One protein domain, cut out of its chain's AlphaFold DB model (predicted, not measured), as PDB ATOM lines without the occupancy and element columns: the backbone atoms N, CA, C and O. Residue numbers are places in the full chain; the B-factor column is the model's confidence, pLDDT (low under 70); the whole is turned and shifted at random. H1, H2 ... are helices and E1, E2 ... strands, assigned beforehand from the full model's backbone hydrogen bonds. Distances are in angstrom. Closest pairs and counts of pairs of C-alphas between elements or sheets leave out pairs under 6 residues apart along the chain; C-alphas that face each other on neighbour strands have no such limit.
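AT A GLANCE: This is residues 32 to 145 of the 146 residues of an uncharacterized protein of Phtheirospermum japonicum (UniProt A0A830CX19). This is an open, loose frame with few contacts: a short two-stranded ribbon, E1 and E2, the long helix H1 apart from E2 and running on to H2 past a tight turn, and a separate arm of H3, E3 and H4. Residues 32 to 33 pair with E3, and long stretches without named elements join the ribbon to H1 and H2. The printed part has 114 residues, in the order E1, H1, H2, E2, H3, E3, H4; the sheet is E1 - E2, antiparallel, and the class is mixed, helices and strands. The whole is loose, with a radius of gyration of the C-alphas of 18.0 A, and elongated, spanning 59 by 32 by 26 A.

HOW THE PARTS SIT: Residues 32 to 33 pair antiparallel with residues 132 to 133 of E3, residues 132 to 135. E1, residues 37 to 41, is antiparallel to E2, residues 110 to 114, at 157 degrees; N 38 and O 113 are 2.8 A apart, within hydrogen-bond range. H1, residues 57 to 77, is apart from E2. H1 and H2, residues 82 to 90, are close but not clearly touching; their closest C-alphas, of Ala 76 and Arg 82, are 7.4 A apart. They run the same way at a steep tilt of 47 degrees. H3, residues 125 to 130, and E3 meet only through their link, as do E3 and H4, residues 136 to 143. In the four helices every O i to N i+4 pair is within hydrogen-bond range.

IN THESE COORDINATES: E1 is 13.2 A long from C-alpha 37 at (-10.922, -26.357, -10.133), H1 30.0 A, H2 12.7 A and E2 13.4 A. H3 is 8.9 A, E3 10.2 A, and H4 10.9 A, ending at C-alpha 143 at (-5.541, -46.439, -6.242).

THE WHOLE: The C-alphas farthest apart, of Asp 50 and Asn 93, are 59.2 A apart. The printed part has no cut; the links E1 to H1 and H2 to E2 are long. Mean pLDDT of the printed part is 73.5, with residues 42 to 55, 88 to 110 and 144 to 145 under 70.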
ATOM      1  N   ILE A  32     -16.607 -32.936  -7.774       91.94
ATOM      2  CA  ILE A  32     -17.128 -32.859  -9.139       91.94
ATOM      3  C   ILE A  32     -16.175 -33.616 -10.073       91.94
ATOM      4  O   ILE A  32     -14.976 -33.338 -10.114       91.94
ATOM      5  N   TRP A  33     -16.714 -34.572 -10.833       89.38
ATOM      6  CA  TRP A  33     -15.970 -35.416 -11.766       89.38
ATOM      7  C   TRP A  33     -16.491 -35.273 -13.206       89.38
ATOM      8  O   TRP A  33     -17.698 -35.424 -13.397       89.38
ATOM      9  N   PRO A  34     -15.649 -35.059 -14.239       89.56
ATOM     10  CA  PRO A  34     -14.183 -34.978 -14.191       89.56
ATOM     11  C   PRO A  34     -13.693 -33.800 -13.329       89.56
ATOM     12  O   PRO A  34     -14.453 -32.846 -13.181       89.56
ATOM     13  N   PRO A  35     -12.476 -33.863 -12.746       87.44
ATOM     14  CA  PRO A  35     -11.992 -32.856 -11.801       87.44
ATOM     15  C   PRO A  35     -12.086 -31.430 -12.352       87.44
ATOM     16  O   PRO A  35     -11.517 -31.127 -13.402       87.44
ATOM     17  N   VAL A  36     -12.784 -30.557 -11.624       87.56
ATOM     18  CA  VAL A  36     -12.911 -29.121 -11.923       87.56
ATOM     19  C   VAL A  36     -12.244 -28.332 -10.803       87.56
ATOM     20  O   VAL A  36     -12.449 -28.657  -9.640       87.56
ATOM     21  N   VAL A  37     -11.469 -27.297 -11.126       87.00
ATOM     22  CA  VAL A  37     -10.922 -26.357 -10.133       87.00
ATOM     23  C   VAL A  37     -11.719 -25.059 -10.200       87.00
ATOM     24  O   VAL A  37     -11.843 -24.469 -11.273       87.00
ATOM     25  N   ILE A  38     -12.260 -24.619  -9.064       84.75
ATOM     26  CA  ILE A  38     -12.921 -23.320  -8.921       84.75
ATOM     27  C   ILE A  38     -11.870 -22.304  -8.494       84.75
ATOM     28  O   ILE A  38     -11.172 -22.531  -7.510       84.75
ATOM     29  N   VAL A  39     -11.763 -21.196  -9.227       82.88
ATOM     30  CA  VAL A  39     -10.792 -20.130  -8.959       82.88
ATOM     31  C   VAL A  39     -11.528 -18.858  -8.549       82.88
ATOM     32  O   VAL A  39     -12.358 -18.345  -9.298       82.88
ATOM     33  N   TYR A  40     -11.197 -18.335  -7.373       76.06
ATOM     34  CA  TYR A  40     -11.719 -17.090  -6.819       76.06
ATOM     35  C   TYR A  40     -10.653 -16.008  -6.839       76.06
ATOM     36  O   TYR A  40      -9.503 -16.253  -6.492       76.06
ATOM     37  N   ASN A  41     -11.052 -14.785  -7.171       72.06
ATOM     38  CA  ASN A  41     -10.221 -13.608  -6.972       72.06
ATOM     39  C   ASN A  41     -10.620 -12.927  -5.655       72.06
ATOM     40  O   ASN A  41     -11.719 -12.377  -5.556       72.06
ATOM     41  N   SER A  42      -9.746 -12.963  -4.648       63.12
ATOM     42  CA  SER A  42     -10.050 -12.438  -3.309       63.12
ATOM     43  C   SER A  42      -9.950 -10.913  -3.207       63.12
ATOM     44  O   SER A  42     -10.451 -10.330  -2.246       63.12
ATOM     45  N   THR A  43      -9.387 -10.224  -4.208       61.78
ATOM     46  CA  THR A  43      -9.250  -8.753  -4.181       61.78
ATOM     47  C   THR A  43     -10.601  -8.040  -4.305       61.78
ATOM     48  O   THR A  43     -10.722  -6.846  -4.020       61.78
ATOM     49  N   ILE A  44     -11.652  -8.772  -4.687       56.31
ATOM     50  CA  ILE A  44     -13.017  -8.262  -4.823       56.31
ATOM     51  C   ILE A  44     -13.685  -8.045  -3.450       56.31
ATOM     52  O   ILE A  44     -14.524  -7.151  -3.346       56.31
ATOM     53  N   ASP A  45     -13.291  -8.752  -2.386       50.56
ATOM     54  CA  ASP A  45     -13.938  -8.636  -1.060       50.56
ATOM     55  C   ASP A  45     -13.302  -7.569  -0.139       50.56
ATOM     56  O   ASP A  45     -13.812  -7.267   0.940       50.56
ATOM     57  N   ASN A  46     -12.204  -6.924  -0.563       55.41
ATOM     58  CA  ASN A  46     -11.638  -5.814   0.205       55.41
ATOM     59  C   ASN A  46     -12.526  -4.559   0.073       55.41
ATOM     60  O   ASN A  46     -12.721  -4.026  -1.024       55.41
ATOM     61  N   LYS A  47     -13.065  -4.089   1.208       60.31
ATOM     62  CA  LYS A  47     -13.904  -2.880   1.316       60.31
ATOM     63  C   LYS A  47     -13.106  -1.585   1.116       60.31
ATOM     64  O   LYS A  47     -13.706  -0.557   0.807       60.31
ATOM     65  N   ASN A  48     -11.783  -1.628   1.280       59.28
ATOM     66  CA  ASN A  48     -10.894  -0.503   1.016       59.28
ATOM     67  C   ASN A  48     -10.560  -0.453  -0.477       59.28
ATOM     68  O   ASN A  48      -9.793  -1.269  -0.990       59.28
ATOM     69  N   HIS A  49     -11.123   0.530  -1.178       56.94
ATOM     70  CA  HIS A  49     -10.891   0.714  -2.612       56.94
ATOM     71  C   HIS A  49      -9.407   0.925  -2.970       56.94
ATOM     72  O   HIS A  49      -9.001   0.517  -4.056       56.94
ATOM     73  N   ASP A  50      -8.606   1.476  -2.053       62.31
ATOM     74  CA  ASP A  50      -7.181   1.783  -2.263       62.31
ATOM     75  C   ASP A  50      -6.252   0.561  -2.129       62.31
ATOM     76  O   ASP A  50      -5.115   0.590  -2.591       62.31
ATOM     77  N   GLU A  51      -6.732  -0.536  -1.537       61.34
ATOM     78  CA  GLU A  51      -5.985  -1.794  -1.377       61.34
ATOM     79  C   GLU A  51      -6.426  -2.868  -2.387       61.34
ATOM     80  O   GLU A  51      -5.854  -3.960  -2.453       61.34
ATOM     81  N   ARG A  52      -7.464  -2.587  -3.188       58.06
ATOM     82  CA  ARG A  52      -7.941  -3.517  -4.210       58.06
ATOM     83  C   ARG A  52      -6.929  -3.574  -5.350       58.06
ATOM     84  O   ARG A  52      -6.814  -2.653  -6.155       58.06
ATOM     85  N   VAL A  53      -6.264  -4.716  -5.494       64.19
ATOM     86  CA  VAL A  53      -5.479  -5.003  -6.697       64.19
ATOM     87  C   VAL A  53      -6.451  -5.264  -7.853       64.19
ATOM     88  O   VAL A  53      -7.038  -6.344  -7.967       64.19
ATOM     89  N   ILE A  54      -6.648  -4.253  -8.703       62.47
ATOM     90  CA  ILE A  54      -7.374  -4.385  -9.969       62.47
ATOM     91  C   ILE A  54      -6.431  -5.059 -10.963       62.47
ATOM     92  O   ILE A  54      -5.503  -4.451 -11.493       62.47
ATOM     93  N   VAL A  55      -6.657  -6.346 -11.192       64.69
ATOM     94  CA  VAL A  55      -5.937  -7.123 -12.201       64.69
ATOM     95  C   VAL A  55      -6.710  -7.017 -13.511       64.69
ATOM     96  O   VAL A  55      -7.921  -7.244 -13.533       64.69
ATOM     97  N   SER A  56      -6.032  -6.656 -14.605       72.88
ATOM     98  CA  SER A  56      -6.656  -6.699 -15.929       72.88
ATOM     99  C   SER A  56      -7.030  -8.139 -16.286       72.88
ATOM    100  O   SER A  56      -6.357  -9.093 -15.885       72.88
ATOM    101  N   THR A  57      -8.087  -8.306 -17.075       74.50
ATOM    102  CA  THR A  57      -8.483  -9.619 -17.605       74.50
ATOM    103  C   THR A  57      -7.334 -10.297 -18.352       74.50
ATOM    104  O   THR A  57      -7.174 -11.506 -18.244       74.50
ATOM    105  N   GLU A  58      -6.485  -9.519 -19.025       79.94
ATOM    106  CA  GLU A  58      -5.273  -9.984 -19.709       79.94
ATOM    107  C   GLU A  58      -4.239 -10.576 -18.745       79.94
ATOM    108  O   GLU A  58      -3.721 -11.664 -18.983       79.94
ATOM    109  N   LYS A  59      -3.949  -9.894 -17.628       78.06
ATOM    110  CA  LYS A  59      -2.981 -10.387 -16.637       78.06
ATOM    111  C   LYS A  59      -3.489 -11.658 -15.951       78.06
ATOM    112  O   LYS A  59      -2.700 -12.564 -15.683       78.06
ATOM    113  N   LEU A  60      -4.795 -11.738 -15.694       76.62
ATOM    114  CA  LEU A  60      -5.435 -12.935 -15.147       76.62
ATOM    115  C   LEU A  60      -5.404 -14.105 -16.144       76.62
ATOM    116  O   LEU A  60      -5.011 -15.208 -15.765       76.62
ATOM    117  N   ASP A  61      -5.751 -13.865 -17.410       81.19
ATOM    118  CA  ASP A  61      -5.683 -14.870 -18.480       81.19
ATOM    119  C   ASP A  61      -4.250 -15.387 -18.667       81.19
ATOM    120  O   ASP A  61      -4.035 -16.595 -18.726       81.19
ATOM    121  N   MET A  62      -3.251 -14.500 -18.643       83.75
ATOM    122  CA  MET A  62      -1.838 -14.880 -18.716       83.75
ATOM    123  C   MET A  62      -1.423 -15.809 -17.566       83.75
ATOM    124  O   MET A  62      -0.773 -16.824 -17.817       83.75
ATOM    125  N   LYS A  63      -1.815 -15.507 -16.317       81.75
ATOM    126  CA  LYS A  63      -1.494 -16.364 -15.159       81.75
ATOM    127  C   LYS A  63      -2.174 -17.727 -15.287       81.75
ATOM    128  O   LYS A  63      -1.495 -18.742 -15.179       81.75
ATOM    129  N   LEU A  64      -3.473 -17.771 -15.595       82.62
ATOM    130  CA  LEU A  64      -4.202 -19.037 -15.761       82.62
ATOM    131  C   LEU A  64      -3.639 -19.894 -16.903       82.62
ATOM    132  O   LEU A  64      -3.531 -21.112 -16.760       82.62
ATOM    133  N   ARG A  65      -3.241 -19.275 -18.022       85.31
ATOM    134  CA  ARG A  65      -2.574 -19.981 -19.125       85.31
ATOM    135  C   ARG A  65      -1.218 -20.533 -18.713       85.31
ATOM    136  O   ARG A  65      -0.956 -21.696 -18.999       85.31
ATOM    137  N   GLY A  66      -0.398 -19.739 -18.026       86.31
ATOM    138  CA  GLY A  66       0.906 -20.186 -17.534       86.31
ATOM    139  C   GLY A  66       0.790 -21.372 -16.575       86.31
ATOM    140  O   GLY A  66       1.525 -22.348 -16.707       86.31
ATOM    141  N   GLU A  67      -0.187 -21.343 -15.664       82.44
ATOM    142  CA  GLU A  67      -0.492 -22.470 -14.775       82.44
ATOM    143  C   GLU A  67      -0.882 -23.725 -15.569       82.44
ATOM    144  O   GLU A  67      -0.318 -24.802 -15.358       82.44
ATOM    145  N   ALA A  68      -1.812 -23.594 -16.522       84.31
ATOM    146  CA  ALA A  68      -2.254 -24.704 -17.364       84.31
ATOM    147  C   ALA A  68      -1.106 -25.299 -18.199       84.31
ATOM    148  O   ALA A  68      -0.990 -26.522 -18.307       84.31
ATOM    149  N   GLU A  69      -0.236 -24.451 -18.750       86.25
ATOM    150  CA  GLU A  69       0.951 -24.865 -19.498       86.25
ATOM    151  C   GLU A  69       1.963 -25.582 -18.597       86.25
ATOM    152  O   GLU A  69       2.470 -26.643 -18.967       86.25
ATOM    153  N   ARG A  70       2.183 -25.096 -17.367       88.44
ATOM    154  CA  ARG A  70       3.032 -25.792 -16.389       88.44
ATOM    155  C   ARG A  70       2.505 -27.194 -16.082       88.44
ATOM    156  O   ARG A  70       3.289 -28.143 -16.059       88.44
ATOM    157  N   TYR A  71       1.199 -27.350 -15.852       83.88
ATOM    158  CA  TYR A  71       0.600 -28.674 -15.637       83.88
ATOM    159  C   TYR A  71       0.746 -29.567 -16.870       83.88
ATOM    160  O   TYR A  71       1.116 -30.733 -16.732       83.88
ATOM    161  N   HIS A  72       0.500 -29.028 -18.067       83.81
ATOM    162  CA  HIS A  72       0.674 -29.760 -19.319       83.81
ATOM    163  C   HIS A  72       2.100 -30.304 -19.471       83.81
ATOM    164  O   HIS A  72       2.268 -31.508 -19.682       83.81
ATOM    165  N   ASN A  73       3.104 -29.441 -19.307       84.75
ATOM    166  CA  ASN A  73       4.511 -29.811 -19.442       84.75
ATOM    167  C   ASN A  73       4.910 -30.852 -18.395       84.75
ATOM    168  O   ASN A  73       5.504 -31.863 -18.749       84.75
ATOM    169  N   ARG A  74       4.473 -30.695 -17.136       85.44
ATOM    170  CA  ARG A  74       4.732 -31.680 -16.072       85.44
ATOM    171  C   ARG A  74       4.232 -33.085 -16.435       85.44
ATOM    172  O   ARG A  74       4.928 -34.073 -16.195       85.44
ATOM    173  N   TYR A  75       3.032 -33.201 -17.004       78.31
ATOM    174  CA  TYR A  75       2.511 -34.502 -17.441       78.31
ATOM    175  C   TYR A  75       3.231 -35.038 -18.681       78.31
ATOM    176  O   TYR A  75       3.495 -36.235 -18.758       78.31
ATOM    177  N   ALA A  76       3.583 -34.174 -19.634       82.06
ATOM    178  CA  ALA A  76       4.342 -34.578 -20.814       82.06
ATOM    179  C   ALA A  76       5.745 -35.097 -20.443       82.06
ATOM    180  O   ALA A  76       6.128 -36.182 -20.868       82.06
ATOM    181  N   GLU A  77       6.472 -34.374 -19.591       83.19
ATOM    182  CA  GLU A  77       7.815 -34.738 -19.115       83.19
ATOM    183  C   GLU A  77       7.829 -36.040 -18.310       83.19
ATOM    184  O   GLU A  77       8.801 -36.791 -18.348       83.19
ATOM    185  N   SER A  78       6.741 -36.339 -17.598       76.38
ATOM    186  CA  SER A  78       6.610 -37.581 -16.834       76.38
ATOM    187  C   SER A  78       6.161 -38.778 -17.679       76.38
ATOM    188  O   SER A  78       5.876 -39.822 -17.101       76.38
ATOM    189  N   ASN A  79       6.086 -38.677 -19.015       80.81
ATOM    190  CA  ASN A  79       5.490 -39.695 -19.900       80.81
ATOM    191  C   ASN A  79       4.030 -40.041 -19.535       80.81
ATOM    192  O   ASN A  79       3.546 -41.139 -19.796       80.81
ATOM    193  N   HIS A  80       3.309 -39.102 -18.925       79.00
ATOM    194  CA  HIS A  80       1.875 -39.198 -18.630       79.00
ATOM    195  C   HIS A  80       1.081 -38.200 -19.489       79.00
ATOM    196  O   HIS A  80      -0.003 -37.741 -19.121       79.00
ATOM    197  N   GLY A  81       1.646 -37.830 -20.639       78.81
ATOM    198  CA  GLY A  81       1.067 -36.899 -21.585       78.81
ATOM    199  C   GLY A  81      -0.056 -37.521 -22.409       78.81
ATOM    200  O   GLY A  81      -0.499 -38.660 -22.236       78.81
ATOM    201  N   ARG A  82      -0.570 -36.737 -23.358       80.69
ATOM    202  CA  ARG A  82      -1.688 -37.172 -24.203       80.69
ATOM    203  C   ARG A  82      -1.300 -38.308 -25.154       80.69
ATOM    204  O   ARG A  82      -2.181 -39.083 -25.527       80.69
ATOM    205  N   ALA A  83      -0.047 -38.368 -25.605       81.81
ATOM    206  CA  ALA A  83       0.411 -39.422 -26.510       81.81
ATOM    207  C   ALA A  83       0.453 -40.768 -25.774       81.81
ATOM    208  O   ALA A  83      -0.069 -41.765 -26.263       81.81
ATOM    209  N   GLU A  84       0.938 -40.744 -24.544       82.06
ATOM    210  CA  GLU A  84       1.105 -41.885 -23.658       82.06
ATOM    211  C   GLU A  84      -0.249 -42.351 -23.131       82.06
ATOM    212  O   GLU A  84      -0.522 -43.543 -23.147       82.06
ATOM    213  N   LEU A  85      -1.179 -41.440 -22.809       74.38
ATOM    214  CA  LEU A  85      -2.567 -41.807 -22.501       74.38
ATOM    215  C   LEU A  85      -3.258 -42.516 -23.678       74.38
ATOM    216  O   LEU A  85      -4.092 -43.397 -23.468       74.38
ATOM    217  N   LYS A  86      -2.968 -42.112 -24.922       79.12
ATOM    218  CA  LYS A  86      -3.527 -42.777 -26.110       79.12
ATOM    219  C   LYS A  86      -2.963 -44.190 -26.280       79.12
ATOM    220  O   LYS A  86      -3.747 -45.069 -26.618       79.12
ATOM    221  N   LEU A  87      -1.668 -44.389 -26.021       74.00
ATOM    222  CA  LEU A  87      -1.021 -45.709 -26.012       74.00
ATOM    223  C   LEU A  87      -1.524 -46.574 -24.844       74.00
ATOM    224  O   LEU A  87      -1.921 -47.712 -25.032       74.00
ATOM    225  N   LEU A  88      -1.659 -46.009 -23.643       65.69
ATOM    226  CA  LEU A  88      -2.218 -46.718 -22.493       65.69
ATOM    227  C   LEU A  88      -3.635 -47.220 -22.784       65.69
ATOM    228  O   LEU A  88      -3.965 -48.353 -22.466       65.69
ATOM    229  N   LYS A  89      -4.476 -46.400 -23.423       64.38
ATOM    230  CA  LYS A  89      -5.842 -46.795 -23.800       64.38
ATOM    231  C   LYS A  89      -5.895 -47.876 -24.881       64.38
ATOM    232  O   LYS A  89      -6.922 -48.545 -24.961       64.38
ATOM    233  N   SER A  90      -4.851 -48.045 -25.697       62.72
ATOM    234  CA  SER A  90      -4.738 -49.219 -26.570       62.72
ATOM    235  C   SER A  90      -4.268 -50.466 -25.818       62.72
ATOM    236  O   SER A  90      -4.580 -51.569 -26.256       62.72
ATOM    237  N   ASP A  91      -3.615 -50.284 -24.667       55.59
ATOM    238  CA  ASP A  91      -2.864 -51.323 -23.957       55.59
ATOM    239  C   ASP A  91      -3.449 -51.692 -22.578       55.59
ATOM    240  O   ASP A  91      -2.778 -52.386 -21.819       55.59
ATOM    241  N   LEU A  92      -4.669 -51.255 -22.214       52.81
ATOM    242  CA  LEU A  92      -5.276 -51.506 -20.891       52.81
ATOM    243  C   LEU A  92      -5.468 -53.008 -20.598       52.81
ATOM    244  O   LEU A  92      -6.545 -53.572 -20.778       52.81
ATOM    245  N   ASN A  93      -4.389 -53.596 -20.086       50.12
ATOM    246  CA  ASN A  93      -4.271 -54.825 -19.318       50.12
ATOM    247  C   ASN A  93      -3.091 -54.712 -18.310       50.12
ATOM    248  O   ASN A  93      -2.413 -55.703 -18.049       50.12
ATOM    249  N   GLY A  94      -2.803 -53.527 -17.747       39.50
ATOM    250  CA  GLY A  94      -1.743 -53.381 -16.733       39.50
ATOM    251  C   GLY A  94      -1.607 -51.986 -16.104       39.50
ATOM    252  O   GLY A  94      -1.767 -50.980 -16.788       39.50
ATOM    253  N   GLU A  95      -1.341 -51.981 -14.795       42.56
ATOM    254  CA  GLU A  95      -1.345 -50.884 -13.808       42.56
ATOM    255  C   GLU A  95      -0.272 -49.789 -13.981       42.56
ATOM    256  O   GLU A  95       0.754 -49.991 -14.626       42.56
ATOM    257  N   MET A  96      -0.476 -48.645 -13.308       42.09
ATOM    258  CA  MET A  96       0.513 -47.567 -13.173       42.09
ATOM    259  C   MET A  96       0.543 -47.001 -11.743       42.09
ATOM    260  O   MET A  96      -0.497 -46.785 -11.125       42.09
ATOM    261  N   SER A  97       1.761 -46.729 -11.266       40.25
ATOM    262  CA  SER A  97       2.119 -46.257  -9.922       40.25
ATOM    263  C   SER A  97       2.137 -44.724  -9.792       40.25
ATOM    264  O   SER A  97       2.424 -43.998 -10.745       40.25
ATOM    265  N   THR A  98       1.847 -44.232  -8.586       35.31
ATOM    266  CA  THR A  98       1.741 -42.814  -8.214       35.31
ATOM    267  C   THR A  98       3.049 -42.224  -7.689       35.31
ATOM    268  O   THR A  98       3.627 -42.745  -6.735       35.31
ATOM    269  N   HIS A  99       3.446 -41.054  -8.199       41.00
ATOM    270  CA  HIS A  99       4.412 -40.181  -7.526       41.00
ATOM    271  C   HIS A  99       4.122 -38.705  -7.826       41.00
ATOM    272  O   HIS A  99       4.166 -38.309  -8.986       41.00
ATOM    273  N   VAL A 100       3.886 -37.876  -6.800       37.00
ATOM    274  CA  VAL A 100       4.053 -36.411  -6.889       37.00
ATOM    275  C   VAL A 100       4.448 -35.848  -5.521       37.00
ATOM    276  O   VAL A 100       3.802 -36.134  -4.518       37.00
ATOM    277  N   VAL A 101       5.478 -35.000  -5.513       38.66
ATOM    278  CA  VAL A 101       5.861 -34.117  -4.401       38.66
ATOM    279  C   VAL A 101       6.003 -32.685  -4.942       38.66
ATOM    280  O   VAL A 101       6.618 -32.512  -5.990       38.66
ATOM    281  N   SER A 102       5.363 -31.755  -4.209       45.06
ATOM    282  CA  SER A 102       5.705 -30.368  -3.780       45.06
ATOM    283  C   SER A 102       6.416 -29.388  -4.727       45.06
ATOM    284  O   SER A 102       7.058 -29.787  -5.684       45.06
ATOM    285  N   ASP A 103       6.469 -28.075  -4.499       48.53
ATOM    286  CA  ASP A 103       5.727 -27.016  -3.778       48.53
ATOM    287  C   ASP A 103       6.319 -25.695  -4.349       48.53
ATOM    288  O   ASP A 103       7.300 -25.726  -5.092       48.53
ATOM    289  N   GLU A 104       5.722 -24.569  -3.968       47.34
ATOM    290  CA  GLU A 104       6.333 -23.263  -3.667       47.34
ATOM    291  C   GLU A 104       5.678 -22.069  -4.378       47.34
ATOM    292  O   GLU A 104       6.087 -21.601  -5.434       47.34
ATOM    293  N   ARG A 105       4.604 -21.614  -3.717       56.31
ATOM    294  CA  ARG A 105       4.286 -20.237  -3.293       56.31
ATOM    295  C   ARG A 105       4.819 -19.077  -4.147       56.31
ATOM    296  O   ARG A 105       5.908 -18.561  -3.908       56.31
ATOM    297  N   GLU A 106       3.924 -18.532  -4.964       49.97
ATOM    298  CA  GLU A 106       3.816 -17.087  -5.190       49.97
ATOM    299  C   GLU A 106       2.553 -16.578  -4.476       49.97
ATOM    300  O   GLU A 106       1.602 -17.333  -4.273       49.97
ATOM    301  N   GLU A 107       2.559 -15.322  -4.026       57.81
ATOM    302  CA  GLU A 107       1.417 -14.666  -3.378       57.81
ATOM    303  C   GLU A 107       0.236 -14.555  -4.361       57.81
ATOM    304  O   GLU A 107       0.065 -13.564  -5.075       57.81
ATOM    305  N   ASP A 108      -0.570 -15.612  -4.430       61.66
ATOM    306  CA  ASP A 108      -1.664 -15.718  -5.380       61.66
ATOM    307  C   ASP A 108      -2.907 -15.001  -4.827       61.66
ATOM    308  O   ASP A 108      -3.629 -15.489  -3.962       61.66
ATOM    309  N   PHE A 109      -3.219 -13.832  -5.389       65.38
ATOM    310  CA  PHE A 109      -4.532 -13.177  -5.259       65.38
ATOM    311  C   PHE A 109      -5.688 -14.037  -5.821       65.38
ATOM    312  O   PHE A 109      -6.864 -13.678  -5.702       65.38
ATOM    313  N   LEU A 110      -5.349 -15.160  -6.461       69.06
ATOM    314  CA  LEU A 110      -6.260 -16.188  -6.927       69.06
ATOM    315  C   LEU A 110      -6.218 -17.386  -5.980       69.06
ATOM    316  O   LEU A 110      -5.177 -17.997  -5.775       69.06
ATOM    317  N   TYR A 111      -7.376 -17.766  -5.463       73.69
ATOM    318  CA  TYR A 111      -7.540 -18.928  -4.604       73.69
ATOM    319  C   TYR A 111      -8.278 -20.002  -5.384       73.69
ATOM    320  O   TYR A 111      -9.404 -19.790  -5.830       73.69
ATOM    321  N   GLY A 112      -7.626 -21.143  -5.579       78.19
ATOM    322  CA  GLY A 112      -8.190 -22.291  -6.275       78.19
ATOM    323  C   GLY A 112      -8.524 -23.419  -5.309       78.19
ATOM    324  O   GLY A 112      -7.701 -23.756  -4.461       78.19
ATOM    325  N   HIS A 113      -9.682 -24.055  -5.460       84.19
ATOM    326  CA  HIS A 113      -9.946 -25.346  -4.822       84.19
ATOM    327  C   HIS A 113     -10.598 -26.326  -5.791       84.19
ATOM    328  O   HIS A 113     -11.166 -25.941  -6.813       84.19
ATOM    329  N   LEU A 114     -10.495 -27.618  -5.481       87.56
ATOM    330  CA  LEU A 114     -11.196 -28.654  -6.230       87.56
ATOM    331  C   LEU A 114     -12.706 -28.488  -6.013       87.56
ATOM    332  O   LEU A 114     -13.144 -28.305  -4.878       87.56
ATOM    333  N   GLY A 115     -13.478 -28.533  -7.094       87.75
ATOM    334  CA  GLY A 115     -14.925 -28.376  -7.068       87.75
ATOM    335  C   GLY A 115     -15.572 -29.494  -6.265       87.75
ATOM    336  O   GLY A 115     -15.355 -30.676  -6.550       87.75
ATOM    337  N   ILE A 116     -16.366 -29.104  -5.277       90.19
ATOM    338  CA  ILE A 116     -17.098 -30.006  -4.387       90.19
ATOM    339  C   ILE A 116     -18.600 -29.934  -4.668       90.19
ATOM    340  O   ILE A 116     -19.062 -29.152  -5.502       90.19
ATOM    341  N   ALA A 117     -19.391 -30.746  -3.968       88.06
ATOM    342  CA  ALA A 117     -20.847 -30.768  -4.123       88.06
ATOM    343  C   ALA A 117     -21.511 -29.379  -4.015       88.06
ATOM    344  O   ALA A 117     -22.512 -29.126  -4.683       88.06
ATOM    345  N   GLU A 118     -20.939 -28.477  -3.214       88.38
ATOM    346  CA  GLU A 118     -21.446 -27.118  -2.974       88.38
ATOM    347  C   GLU A 118     -21.157 -26.128  -4.110       88.38
ATOM    348  O   GLU A 118     -21.708 -25.033  -4.115       88.38
ATOM    349  N   ASP A 119     -20.309 -26.488  -5.077       89.94
ATOM    350  CA  ASP A 119     -20.035 -25.655  -6.253       89.94
ATOM    351  C   ASP A 119     -20.842 -26.082  -7.478       89.94
ATOM    352  O   ASP A 119     -20.812 -25.417  -8.513       89.94
ATOM    353  N   LEU A 120     -21.560 -27.205  -7.394       88.38
ATOM    354  CA  LEU A 120     -22.227 -27.816  -8.541       88.38
ATOM    355  C   LEU A 120     -23.318 -26.917  -9.148       88.38
ATOM    356  O   LEU A 120     -23.642 -27.026 -10.331       88.38
ATOM    357  N   ASP A 121     -23.927 -26.054  -8.345       88.44
ATOM    358  CA  ASP A 121     -24.895 -25.046  -8.775       88.44
ATOM    359  C   ASP A 121     -24.244 -23.771  -9.334       88.44
ATOM    360  O   ASP A 121     -24.897 -23.060 -10.097       88.44
ATOM    361  N   LYS A 122     -22.965 -23.524  -9.028       88.94
ATOM    362  CA  LYS A 122     -22.172 -22.399  -9.549       88.94
ATOM    363  C   LYS A 122     -21.619 -22.658 -10.953       88.94
ATOM    364  O   LYS A 122     -21.184 -21.722 -11.620       88.94
ATOM    365  N   LEU A 123     -21.606 -23.916 -11.396       89.06
ATOM    366  CA  LEU A 123     -21.132 -24.296 -12.725       89.06
ATOM    367  C   LEU A 123     -22.119 -23.902 -13.827       89.06
ATOM    368  O   LEU A 123     -23.338 -23.917 -13.643       89.06
ATOM    369  N   ASP A 124     -21.581 -23.623 -15.016       90.62
ATOM    370  CA  ASP A 124     -22.398 -23.434 -16.208       90.62
ATOM    371  C   ASP A 124     -23.163 -24.721 -16.569       90.62
ATOM    372  O   ASP A 124     -22.787 -25.843 -16.210       90.62
ATOM    373  N   PHE A 125     -24.264 -24.554 -17.300       91.19
ATOM    374  CA  PHE A 125     -25.178 -25.646 -17.620       91.19
ATOM    375  C   PHE A 125     -24.514 -26.793 -18.397       91.19
ATOM    376  O   PHE A 125     -24.829 -27.963 -18.158       91.19
ATOM    377  N   ASP A 126     -23.588 -26.475 -19.302       91.81
ATOM    378  CA  ASP A 126     -22.926 -27.478 -20.129       91.81
ATOM    379  C   ASP A 126     -21.906 -28.275 -19.318       91.81
ATOM    380  O   ASP A 126     -21.823 -29.498 -19.464       91.81
ATOM    381  N   THR A 127     -21.166 -27.620 -18.425       88.81
ATOM    382  CA  THR A 127     -20.264 -28.302 -17.491       88.81
ATOM    383  C   THR A 127     -21.053 -29.169 -16.519       88.81
ATOM    384  O   THR A 127     -20.754 -30.356 -16.390       88.81
ATOM    385  N   LYS A 128     -22.137 -28.649 -15.934       89.19
ATOM    386  CA  LYS A 128     -23.001 -29.415 -15.025       89.19
ATOM    387  C   LYS A 128     -23.554 -30.684 -15.674       89.19
ATOM    388  O   LYS A 128     -23.573 -31.733 -15.038       89.19
ATOM    389  N   LYS A 129     -23.954 -30.624 -16.950       91.50
ATOM    390  CA  LYS A 129     -24.425 -31.796 -17.712       91.50
ATOM    391  C   LYS A 129     -23.368 -32.879 -17.919       91.50
ATOM    392  O   LYS A 129     -23.729 -34.036 -18.117       91.50
ATOM    393  N   ARG A 130     -22.086 -32.512 -17.937       89.56
ATOM    394  CA  ARG A 130     -20.968 -33.437 -18.175       89.56
ATOM    395  C   ARG A 130     -20.327 -33.948 -16.887       89.56
ATOM    396  O   ARG A 130     -19.422 -34.776 -16.970       89.56
ATOM    397  N   CYS A 131     -20.781 -33.469 -15.731       89.88
ATOM    398  CA  CYS A 131     -20.194 -33.790 -14.443       89.88
ATOM    399  C   CYS A 131     -21.092 -34.691 -13.586       89.88
ATOM    400  O   CYS A 131     -22.318 -34.638 -13.653       89.88
ATOM    401  N   VAL A 132     -20.460 -35.496 -12.735       90.06
ATOM    402  CA  VAL A 132     -21.096 -36.312 -11.691       90.06
ATOM    403  C   VAL A 132     -20.367 -36.106 -10.367       90.06
ATOM    404  O   VAL A 132     -19.178 -35.800 -10.369       90.06
ATOM    405  N   LEU A 133     -21.052 -36.285  -9.237       90.00
ATOM    406  CA  LEU A 133     -20.387 -36.297  -7.933       90.00
ATOM    407  C   LEU A 133     -19.759 -37.671  -7.674       90.00
ATOM    408  O   LEU A 133     -20.379 -38.702  -7.948       90.00
ATOM    409  N   ARG A 134     -18.531 -37.681  -7.156       86.94
ATOM    410  CA  ARG A 134     -17.787 -38.891  -6.777       86.94
ATOM    411  C   ARG A 134     -17.151 -38.713  -5.406       86.94
ATOM    412  O   ARG A 134     -16.698 -37.618  -5.095       86.94
ATOM    413  N   SER A 135     -17.089 -39.785  -4.616       84.44
ATOM    414  CA  SER A 135     -16.348 -39.786  -3.352       84.44
ATOM    415  C   SER A 135     -14.846 -39.786  -3.630       84.44
ATOM    416  O   SER A 135     -14.335 -40.624  -4.378       84.44
ATOM    417  N   LYS A 136     -14.122 -38.848  -3.021       84.38
ATOM    418  CA  LYS A 136     -12.661 -38.784  -3.064       84.38
ATOM    419  C   LYS A 136     -12.057 -40.020  -2.407       84.38
ATOM    420  O   LYS A 136     -11.113 -40.590  -2.951       84.38
ATOM    421  N   ASN A 137     -12.601 -40.446  -1.270       82.38
ATOM    422  CA  ASN A 137     -12.115 -41.619  -0.549       82.38
ATOM    423  C   ASN A 137     -12.323 -42.917  -1.341       82.38
ATOM    424  O   ASN A 137     -11.431 -43.762  -1.347       82.38
ATOM    425  N   GLU A 138     -13.444 -43.055  -2.055       81.25
ATOM    426  CA  GLU A 138     -13.683 -44.184  -2.967       81.25
ATOM    427  C   GLU A 138     -12.679 -44.199  -4.131       81.25
ATOM    428  O   GLU A 138     -12.156 -45.245  -4.499       81.25
ATOM    429  N   ILE A 139     -12.343 -43.033  -4.693       78.88
ATOM    430  CA  ILE A 139     -11.322 -42.945  -5.747       78.88
ATOM    431  C   ILE A 139      -9.940 -43.332  -5.199       78.88
ATOM    432  O   ILE A 139      -9.202 -44.076  -5.846       78.88
ATOM    433  N   LEU A 140      -9.578 -42.846  -4.010       76.12
ATOM    434  CA  LEU A 140      -8.286 -43.144  -3.386       76.12
ATOM    435  C   LEU A 140      -8.163 -44.609  -2.956       76.12
ATOM    436  O   LEU A 140      -7.058 -45.148  -2.987       76.12
ATOM    437  N   SER A 141      -9.255 -45.266  -2.564       74.19
ATOM    438  CA  SER A 141      -9.214 -46.681  -2.188       74.19
ATOM    439  C   SER A 141      -8.931 -47.589  -3.385       74.19
ATOM    440  O   SER A 141      -8.223 -48.577  -3.225       74.19
ATOM    441  N   ILE A 142      -9.390 -47.220  -4.586       73.81
ATOM    442  CA  ILE A 142      -9.075 -47.935  -5.834       73.81
ATOM    443  C   ILE A 142      -7.580 -47.836  -6.161       73.81
ATOM    444  O   ILE A 142      -6.977 -48.818  -6.573       73.81
ATOM    445  N   VAL A 143      -6.972 -46.664  -5.959       70.38
ATOM    446  CA  VAL A 143      -5.541 -46.439  -6.242       70.38
ATOM    447  C   VAL A 143      -4.630 -47.212  -5.280       70.38
ATOM    448  O   VAL A 143      -3.513 -47.555  -5.645       70.38
ATOM    449  N   ASN A 144      -5.096 -47.484  -4.059       62.59
ATOM    450  CA  ASN A 144      -4.321 -48.163  -3.017       62.59
ATOM    451  C   ASN A 144      -4.729 -49.635  -2.812       62.59
ATOM    452  O   ASN A 144      -4.336 -50.238  -1.810       62.59
ATOM    453  N   ALA A 145      -5.545 -50.201  -3.704       55.72
ATOM    454  CA  ALA A 145      -5.890 -51.618  -3.660       55.72
ATOM    455  C   ALA A 145      -4.671 -52.467  -4.093       55.72
ATOM    456  O   ALA A 145      -4.003 -52.079  -5.050       55.72
TER     457      ALA A 145